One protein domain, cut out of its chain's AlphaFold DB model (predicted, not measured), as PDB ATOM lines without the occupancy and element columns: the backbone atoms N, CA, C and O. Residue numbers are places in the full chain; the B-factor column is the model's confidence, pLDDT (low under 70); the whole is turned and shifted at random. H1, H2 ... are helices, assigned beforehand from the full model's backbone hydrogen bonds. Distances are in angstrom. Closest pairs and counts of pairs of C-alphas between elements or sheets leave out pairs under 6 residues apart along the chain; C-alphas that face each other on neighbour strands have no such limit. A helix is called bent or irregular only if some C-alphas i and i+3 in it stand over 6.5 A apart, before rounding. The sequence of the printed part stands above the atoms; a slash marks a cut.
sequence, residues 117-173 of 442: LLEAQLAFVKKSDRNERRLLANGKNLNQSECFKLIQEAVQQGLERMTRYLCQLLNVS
ATOM      1  N   LEU A 117      44.633  -2.041  32.838       83.69
ATOM      2  CA  LEU A 117      43.213  -2.265  32.558       83.69
ATOM      3  C   LEU A 117      42.534  -0.998  32.016       83.69
ATOM      4  O   LEU A 117      41.798  -1.078  31.033       83.69
ATOM      5  N   LEU A 118      42.788   0.165  32.622       82.75
ATOM      6  CA  LEU A 118      42.235   1.450  32.184       82.75
ATOM      7  C   LEU A 118      42.765   1.866  30.805       82.75
ATOM      8  O   LEU A 118      41.996   2.339  29.972       82.75
ATOM      9  N   GLU A 119      44.047   1.645  30.526       81.56
ATOM     10  CA  GLU A 119      44.661   1.888  29.218       81.56
ATOM     11  C   GLU A 119      44.030   1.011  28.135       81.56
ATOM     12  O   GLU A 119      43.674   1.510  27.065       81.56
ATOM     13  N   ALA A 120      43.802  -0.274  28.428       75.00
ATOM     14  CA  ALA A 120      43.100  -1.180  27.523       75.00
ATOM     15  C   ALA A 120      41.650  -0.727  27.263       75.00
ATOM     16  O   ALA A 120      41.185  -0.753  26.119       75.00
ATOM     17  N   GLN A 121      40.941  -0.257  28.297       76.25
ATOM     18  CA  GLN A 121      39.594   0.304  28.158       76.25
ATOM     19  C   GLN A 121      39.588   1.586  27.313       76.25
ATOM     20  O   GLN A 121      38.769   1.715  26.402       76.25
ATOM     21  N   LEU A 122      40.521   2.512  27.548       74.94
ATOM     22  CA  LEU A 122      40.648   3.745  26.766       74.94
ATOM     23  C   LEU A 122      41.003   3.465  25.304       74.94
ATOM     24  O   LEU A 122      40.446   4.100  24.408       74.94
ATOM     25  N   ALA A 123      41.893   2.507  25.042       74.50
ATOM     26  CA  ALA A 123      42.234   2.087  23.687       74.50
ATOM     27  C   ALA A 123      41.007   1.529  22.946       74.50
ATOM     28  O   ALA A 123      40.772   1.877  21.786       74.50
ATOM     29  N   PHE A 124      40.185   0.725  23.627       72.38
ATOM     30  CA  PHE A 124      38.930   0.213  23.082       72.38
ATOM     31  C   PHE A 124      37.929   1.337  22.771       72.38
ATOM     32  O   PHE A 124      37.398   1.394  21.662       72.38
ATOM     33  N   VAL A 125      37.723   2.275  23.703       73.38
ATOM     34  CA  VAL A 125      36.805   3.415  23.521       73.38
ATOM     35  C   VAL A 125      37.256   4.315  22.371       73.38
ATOM     36  O   VAL A 125      36.454   4.621  21.490       73.38
ATOM     37  N   LYS A 126      38.545   4.672  22.303       72.88
ATOM     38  CA  LYS A 126      39.104   5.471  21.196       72.88
ATOM     39  C   LYS A 126      38.913   4.785  19.842       72.88
ATOM     40  O   LYS A 126      38.603   5.442  18.848       72.88
ATOM     41  N   LYS A 127      39.083   3.460  19.789       69.81
ATOM     42  CA  LYS A 127      38.864   2.662  18.575       69.81
ATOM     43  C   LYS A 127      37.386   2.614  18.178       69.81
ATOM     44  O   LYS A 127      37.081   2.732  16.992       69.81
ATOM     45  N   SER A 128      36.487   2.486  19.154       64.62
ATOM     46  CA  SER A 128      35.038   2.530  18.941       64.62
ATOM     47  C   SER A 128      34.584   3.890  18.407       64.62
ATOM     48  O   SER A 128      33.933   3.923  17.370       64.62
ATOM     49  N   ASP A 129      34.996   4.997  19.033       72.31
ATOM     50  CA  ASP A 129      34.636   6.367  18.619       72.31
ATOM     51  C   ASP A 129      35.144   6.679  17.197       72.31
ATOM     52  O   ASP A 129      34.415   7.187  16.345       72.31
ATOM     53  N   ARG A 130      36.378   6.271  16.862       70.88
ATOM     54  CA  ARG A 130      36.908   6.416  15.494       70.88
ATOM     55  C   ARG A 130      36.063   5.662  14.461       70.88
ATOM     56  O   ARG A 130      35.812   6.187  13.373       70.88
ATOM     57  N   ASN A 131      35.644   4.440  14.781       67.75
ATOM     58  CA  ASN A 131      34.813   3.628  13.896       67.75
ATOM     59  C   ASN A 131      33.383   4.170  13.806       67.75
ATOM     60  O   ASN A 131      32.835   4.220  12.710       67.75
ATOM     61  N   GLU A 132      32.810   4.653  14.904       69.25
ATOM     62  CA  GLU A 132      31.503   5.309  14.941       69.25
ATOM     63  C   GLU A 132      31.482   6.565  14.062       69.25
ATOM     64  O   GLU A 132      30.632   6.683  13.180       69.25
ATOM     65  N   ARG A 133      32.480   7.448  14.192       68.56
ATOM     66  CA  ARG A 133      32.630   8.625  13.318       68.56
ATOM     67  C   ARG A 133      32.773   8.236  11.850       68.56
ATOM     68  O   ARG A 133      32.152   8.859  10.992       68.56
ATOM     69  N   ARG A 134      33.545   7.185  11.546       68.75
ATOM     70  CA  ARG A 134      33.688   6.645  10.182       68.75
ATOM     71  C   ARG A 134      32.357   6.114   9.641       68.75
ATOM     72  O   ARG A 134      32.047   6.345   8.475       68.75
ATOM     73  N   LEU A 135      31.571   5.424  10.465       67.31
ATOM     74  CA  LEU A 135      30.267   4.865  10.094       67.31
ATOM     75  C   LEU A 135      29.206   5.954   9.916       67.31
ATOM     76  O   LEU A 135      28.439   5.887   8.965       67.31
ATOM     77  N   LEU A 136      29.194   6.982  10.762       68.44
ATOM     78  CA  LEU A 136      28.289   8.129  10.652       68.44
ATOM     79  C   LEU A 136      28.628   9.033   9.457       68.44
ATOM     80  O   LEU A 136      27.722   9.534   8.788       68.44
ATOM     81  N   ALA A 137      29.919   9.224   9.166       63.97
ATOM     82  CA  ALA A 137      30.371   9.981   8.002       63.97
ATOM     83  C   ALA A 137      30.052   9.245   6.692       63.97
ATOM     84  O   ALA A 137      29.523   9.850   5.762       63.97
ATOM     85  N   ASN A 138      30.320   7.936   6.639       60.75
ATOM     86  CA  ASN A 138      30.118   7.136   5.432       60.75
ATOM     87  C   ASN A 138      28.676   6.643   5.269       60.75
ATOM     88  O   ASN A 138      28.263   6.403   4.147       60.75
ATOM     89  N   GLY A 139      27.896   6.501   6.343       59.16
ATOM     90  CA  GLY A 139      26.538   5.938   6.331       59.16
ATOM     91  C   GLY A 139      25.492   6.793   5.612       59.16
ATOM     92  O   GLY A 139      24.437   6.287   5.227       59.16
ATOM     93  N   LYS A 140      25.774   8.079   5.377       60.84
ATOM     94  CA  LYS A 140      24.885   8.963   4.618       60.84
ATOM     95  C   LYS A 140      24.924   8.569   3.133       60.84
ATOM     96  O   LYS A 140      25.906   8.829   2.449       60.84
ATOM     97  N   ASN A 141      23.825   7.989   2.640       63.72
ATOM     98  CA  ASN A 141      23.579   7.542   1.252       63.72
ATOM     99  C   ASN A 141      24.133   6.163   0.831       63.72
ATOM    100  O   ASN A 141      24.159   5.875  -0.369       63.72
ATOM    101  N   LEU A 142      24.522   5.288   1.762       69.31
ATOM    102  CA  LEU A 142      24.928   3.917   1.420       69.31
ATOM    103  C   LEU A 142      23.734   2.972   1.262       69.31
ATOM    104  O   LEU A 142      22.700   3.108   1.919       69.31
ATOM    105  N   ASN A 143      23.885   1.972   0.394       78.31
ATOM    106  CA  ASN A 143      22.919   0.882   0.304       78.31
ATOM    107  C   ASN A 143      23.092  -0.113   1.472       78.31
ATOM    108  O   ASN A 143      24.154  -0.211   2.081       78.31
ATOM    109  N   GLN A 144      22.061  -0.915   1.758       81.69
ATOM    110  CA  GLN A 144      22.091  -1.878   2.872       81.69
ATOM    111  C   GLN A 144      23.279  -2.858   2.805       81.69
ATOM    112  O   GLN A 144      23.847  -3.205   3.837       81.69
ATOM    113  N   SER A 145      23.696  -3.287   1.608       81.44
ATOM    114  CA  SER A 145      24.849  -4.185   1.456       81.44
ATOM    115  C   SER A 145      26.181  -3.499   1.765       81.44
ATOM    116  O   SER A 145      27.104  -4.180   2.203       81.44
ATOM    117  N   GLU A 146      26.313  -2.201   1.507       81.62
ATOM    118  CA  GLU A 146      27.485  -1.402   1.870       81.62
ATOM    119  C   GLU A 146      27.530  -1.176   3.381       81.62
ATOM    120  O   GLU A 146      28.586  -1.355   3.983       81.62
ATOM    121  N   CYS A 147      26.380  -0.919   4.012       83.38
ATOM    122  CA  CYS A 147      26.267  -0.879   5.470       83.38
ATOM    123  C   CYS A 147      26.727  -2.202   6.103       83.38
ATOM    124  O   CYS A 147      27.545  -2.192   7.018       83.38
ATOM    125  N   PHE A 148      26.283  -3.354   5.584       87.94
ATOM    126  CA  PHE A 148      26.728  -4.655   6.099       87.94
ATOM    127  C   PHE A 148      28.224  -4.923   5.883       87.94
ATOM    128  O   PHE A 148      28.852  -5.522   6.754       87.94
ATOM    129  N   LYS A 149      28.816  -4.450   4.775       85.75
ATOM    130  CA  LYS A 149      30.275  -4.511   4.568       85.75
ATOM    131  C   LYS A 149      31.029  -3.709   5.620       85.75
ATOM    132  O   LYS A 149      31.966  -4.232   6.209       85.75
ATOM    133  N   LEU A 150      30.595  -2.480   5.895       83.62
ATOM    134  CA  LEU A 150      31.226  -1.632   6.906       83.62
ATOM    135  C   LEU A 150      31.119  -2.233   8.313       83.62
ATOM    136  O   LEU A 150      32.083  -2.182   9.073       83.62
ATOM    137  N   ILE A 151      29.976  -2.844   8.647       85.38
ATOM    138  CA  ILE A 151      29.817  -3.586   9.907       85.38
ATOM    139  C   ILE A 151      30.798  -4.759   9.947       85.38
ATOM    140  O   ILE A 151      31.459  -4.950  10.963       85.38
ATOM    141  N   GLN A 152      30.945  -5.507   8.849       87.56
ATOM    142  CA  GLN A 152      31.885  -6.625   8.785       87.56
ATOM    143  C   GLN A 152      33.345  -6.180   8.948       87.56
ATOM    144  O   GLN A 152      34.083  -6.810   9.701       87.56
ATOM    145  N   GLU A 153      33.754  -5.085   8.305       84.50
ATOM    146  CA  GLU A 153      35.088  -4.495   8.486       84.50
ATOM    147  C   GLU A 153      35.325  -4.078   9.946       84.50
ATOM    148  O   GLU A 153      36.384  -4.347  10.510       84.50
ATOM    149  N   ALA A 154      34.334  -3.450  10.587       82.62
ATOM    150  CA  ALA A 154      34.422  -3.029  11.985       82.62
ATOM    151  C   ALA A 154      34.524  -4.230  12.947       82.62
ATOM    152  O   ALA A 154      35.308  -4.205  13.897       82.62
ATOM    153  N   VAL A 155      33.770  -5.298  12.674       85.75
ATOM    154  CA  VAL A 155      33.808  -6.570  13.412       85.75
ATOM    155  C   VAL A 155      35.176  -7.238  13.280       85.75
ATOM    156  O   VAL A 155      35.765  -7.581  14.302       85.75
ATOM    157  N   GLN A 156      35.737  -7.324  12.069       83.38
ATOM    158  CA  GLN A 156      37.088  -7.857  11.826       83.38
ATOM    159  C   GLN A 156      38.190  -7.038  12.512       83.38
ATOM    160  O   GLN A 156      39.237  -7.568  12.866       83.38
ATOM    161  N   GLN A 157      37.950  -5.750  12.759       80.50
ATOM    162  CA  GLN A 157      38.833  -4.908  13.564       80.50
ATOM    163  C   GLN A 157      38.659  -5.122  15.080       80.50
ATOM    164  O   GLN A 157      39.202  -4.344  15.861       80.50
ATOM    165  N   GLY A 158      37.945  -6.154  15.535       77.81
ATOM    166  CA  GLY A 158      37.822  -6.517  16.951       77.81
ATOM    167  C   GLY A 158      36.612  -5.914  17.673       77.81
ATOM    168  O   GLY A 158      36.595  -5.885  18.902       77.81
ATOM    169  N   LEU A 159      35.595  -5.433  16.945       77.81
ATOM    170  CA  LEU A 159      34.318  -4.956  17.510       77.81
ATOM    171  C   LEU A 159      33.207  -6.023  17.463       77.81
ATOM    172  O   LEU A 159      32.021  -5.704  17.376       77.81
ATOM    173  N   GLU A 160      33.569  -7.306  17.541       75.44
ATOM    174  CA  GLU A 160      32.654  -8.453  17.406       75.44
ATOM    175  C   GLU A 160      31.464  -8.415  18.378       75.44
ATOM    176  O   GLU A 160      30.338  -8.771  18.027       75.44
ATOM    177  N   ARG A 161      31.678  -7.909  19.599       79.50
ATOM    178  CA  ARG A 161      30.631  -7.800  20.633       79.50
ATOM    179  C   ARG A 161      29.680  -6.614  20.431       79.50
ATOM    180  O   ARG A 161      28.692  -6.502  21.150       79.50
ATOM    181  N   MET A 162      29.941  -5.743  19.452       82.56
ATOM    182  CA  MET A 162      29.179  -4.511  19.207       82.56
ATOM    183  C   MET A 162      28.261  -4.586  17.982       82.56
ATOM    184  O   MET A 162      27.653  -3.583  17.619       82.56
ATOM    185  N   THR A 163      28.084  -5.757  17.363       84.38
ATOM    186  CA  THR A 163      27.231  -5.941  16.167       84.38
ATOM    187  C   THR A 163      25.839  -5.320  16.302       84.38
ATOM    188  O   THR A 163      25.360  -4.676  15.372       84.38
ATOM    189  N   ARG A 164      25.193  -5.452  17.471       85.88
ATOM    190  CA  ARG A 164      23.886  -4.835  17.762       85.88
ATOM    191  C   ARG A 164      23.929  -3.313  17.665       85.88
ATOM    192  O   ARG A 164      23.065  -2.730  17.020       85.88
ATOM    193  N   TYR A 165      24.930  -2.712  18.293       83.88
ATOM    194  CA  TYR A 165      25.124  -1.271  18.320       83.88
ATOM    195  C   TYR A 165      25.469  -0.731  16.924       83.88
ATOM    196  O   TYR A 165      24.838   0.210  16.458       83.88
ATOM    197  N   LEU A 166      26.364  -1.405  16.194       84.06
ATOM    198  CA  LEU A 166      26.731  -1.044  14.819       84.06
ATOM    199  C   LEU A 166      25.534  -1.124  13.853       84.06
ATOM    200  O   LEU A 166      25.374  -0.269  12.985       84.06
ATOM    201  N   CYS A 167      24.665  -2.128  14.022       86.38
ATOM    202  CA  CYS A 167      23.426  -2.251  13.251       86.38
ATOM    203  C   CYS A 167      22.443  -1.108  13.550       86.38
ATOM    204  O   CYS A 167      21.846  -0.566  12.624       86.38
ATOM    205  N   GLN A 168      22.288  -0.726  14.825       85.88
ATOM    206  CA  GLN A 168      21.436   0.398  15.230       85.88
ATOM    207  C   GLN A 168      21.966   1.731  14.694       85.88
ATOM    208  O   GLN A 168      21.192   2.514  14.152       85.88
ATOM    209  N   LEU A 169      23.281   1.945  14.768       84.12
ATOM    210  CA  LEU A 169      23.950   3.149  14.274       84.12
ATOM    211  C   LEU A 169      23.709   3.379  12.774       84.12
ATOM    212  O   LEU A 169      23.480   4.506  12.345       84.12
ATOM    213  N   LEU A 170      23.740   2.306  11.977       82.31
ATOM    214  CA  LEU A 170      23.509   2.348  10.530       82.31
ATOM    215  C   LEU A 170      22.046   2.107  10.122       82.31
ATOM    216  O   LEU A 170      21.759   2.008   8.928       82.31
ATOM    217  N   ASN A 171      21.128   2.000  11.086       85.31
ATOM    218  CA  ASN A 171      19.705   1.736  10.868       85.31
ATOM    219  C   ASN A 171      19.424   0.485   9.997       85.31
ATOM    220  O   ASN A 171      18.593   0.502   9.087       85.31
ATOM    221  N   VAL A 172      20.139  -0.614  10.259       87.12
ATOM    222  CA  VAL A 172      19.970  -1.907   9.572       87.12
ATOM    223  C   VAL A 172      19.632  -3.031  10.553       87.12
ATOM    224  O   VAL A 172      19.953  -2.974  11.739       87.12
ATOM    225  N   SER A 173      18.975  -4.094  10.078       90.19
ATOM    226  CA  SER A 173      18.593  -5.218  10.939       90.19
ATOM    227  C   SER A 173      19.755  -6.189  11.181       90.19
ATOM    228  O   SER A 173      20.518  -6.528  10.274       90.19
TER     229      SER A 173
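What this domain is: This is residues 117 to 173 of the 442 residues of the protein "Integrase catalytic region" of Paenibacillus curdlanolyticus YK9 (UniProt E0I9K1). Helix H2 folds back on itself, its arms H2a and H2b side by side, and the long helix H1 runs over them, the three centres making a triangle. Residues 117 to 123 of H1 stick out. The printed part has 57 residues, two named helices, H1 then H2, and no named strand; it is all helix, compact, with a radius of gyration of the C-alphas of 11.5 A, spanning 38 by 19 by 16 A.

Where its parts are: H2, residues 144 to 169, was assigned as one helix by its hydrogen bonds but is bent: C-alphas 158 and 161 are 8.2 A apart. Arm H2a, residues 144 to 158, is 21.6 A long; arm H2b, residues 161 to 169, ends at (23.950, 3.149, 14.274) and is irregular, with C-alphas 161 and 164 7.9 A apart. H1, residues 117 to 138, is 31.6 A long and begins at (43.213, -2.265, 32.558).

How they stand to each other: H2a, with residues 151 to 155 alone, touches H2b, opposite ways at a shallow tilt of 31 degrees; the closest C-alphas, of Ile 151 and Leu 166, are 6.3 A apart. H1, with residues 132 to 136 alone, touches H2b, the closest C-alphas being Leu 136 and Leu 169 at 7.5 A. H1 and H2a are close but not clearly touching, Asn 131 and Ala 154 having the closest C-alphas at 6.9 A. Every O i to N i+4 pair is within hydrogen-bond range in H1, 10 of 11 in H2a and 4 of 5 in H2b.

The domain as a whole: The C-alphas farthest apart, of Leu 117 and Asn 143, are 38.2 A apart. The printed part has no cut, and the link from H1 to H2 is tight. Residues 127 to 128 and 131 to 142 have pLDDT under 70.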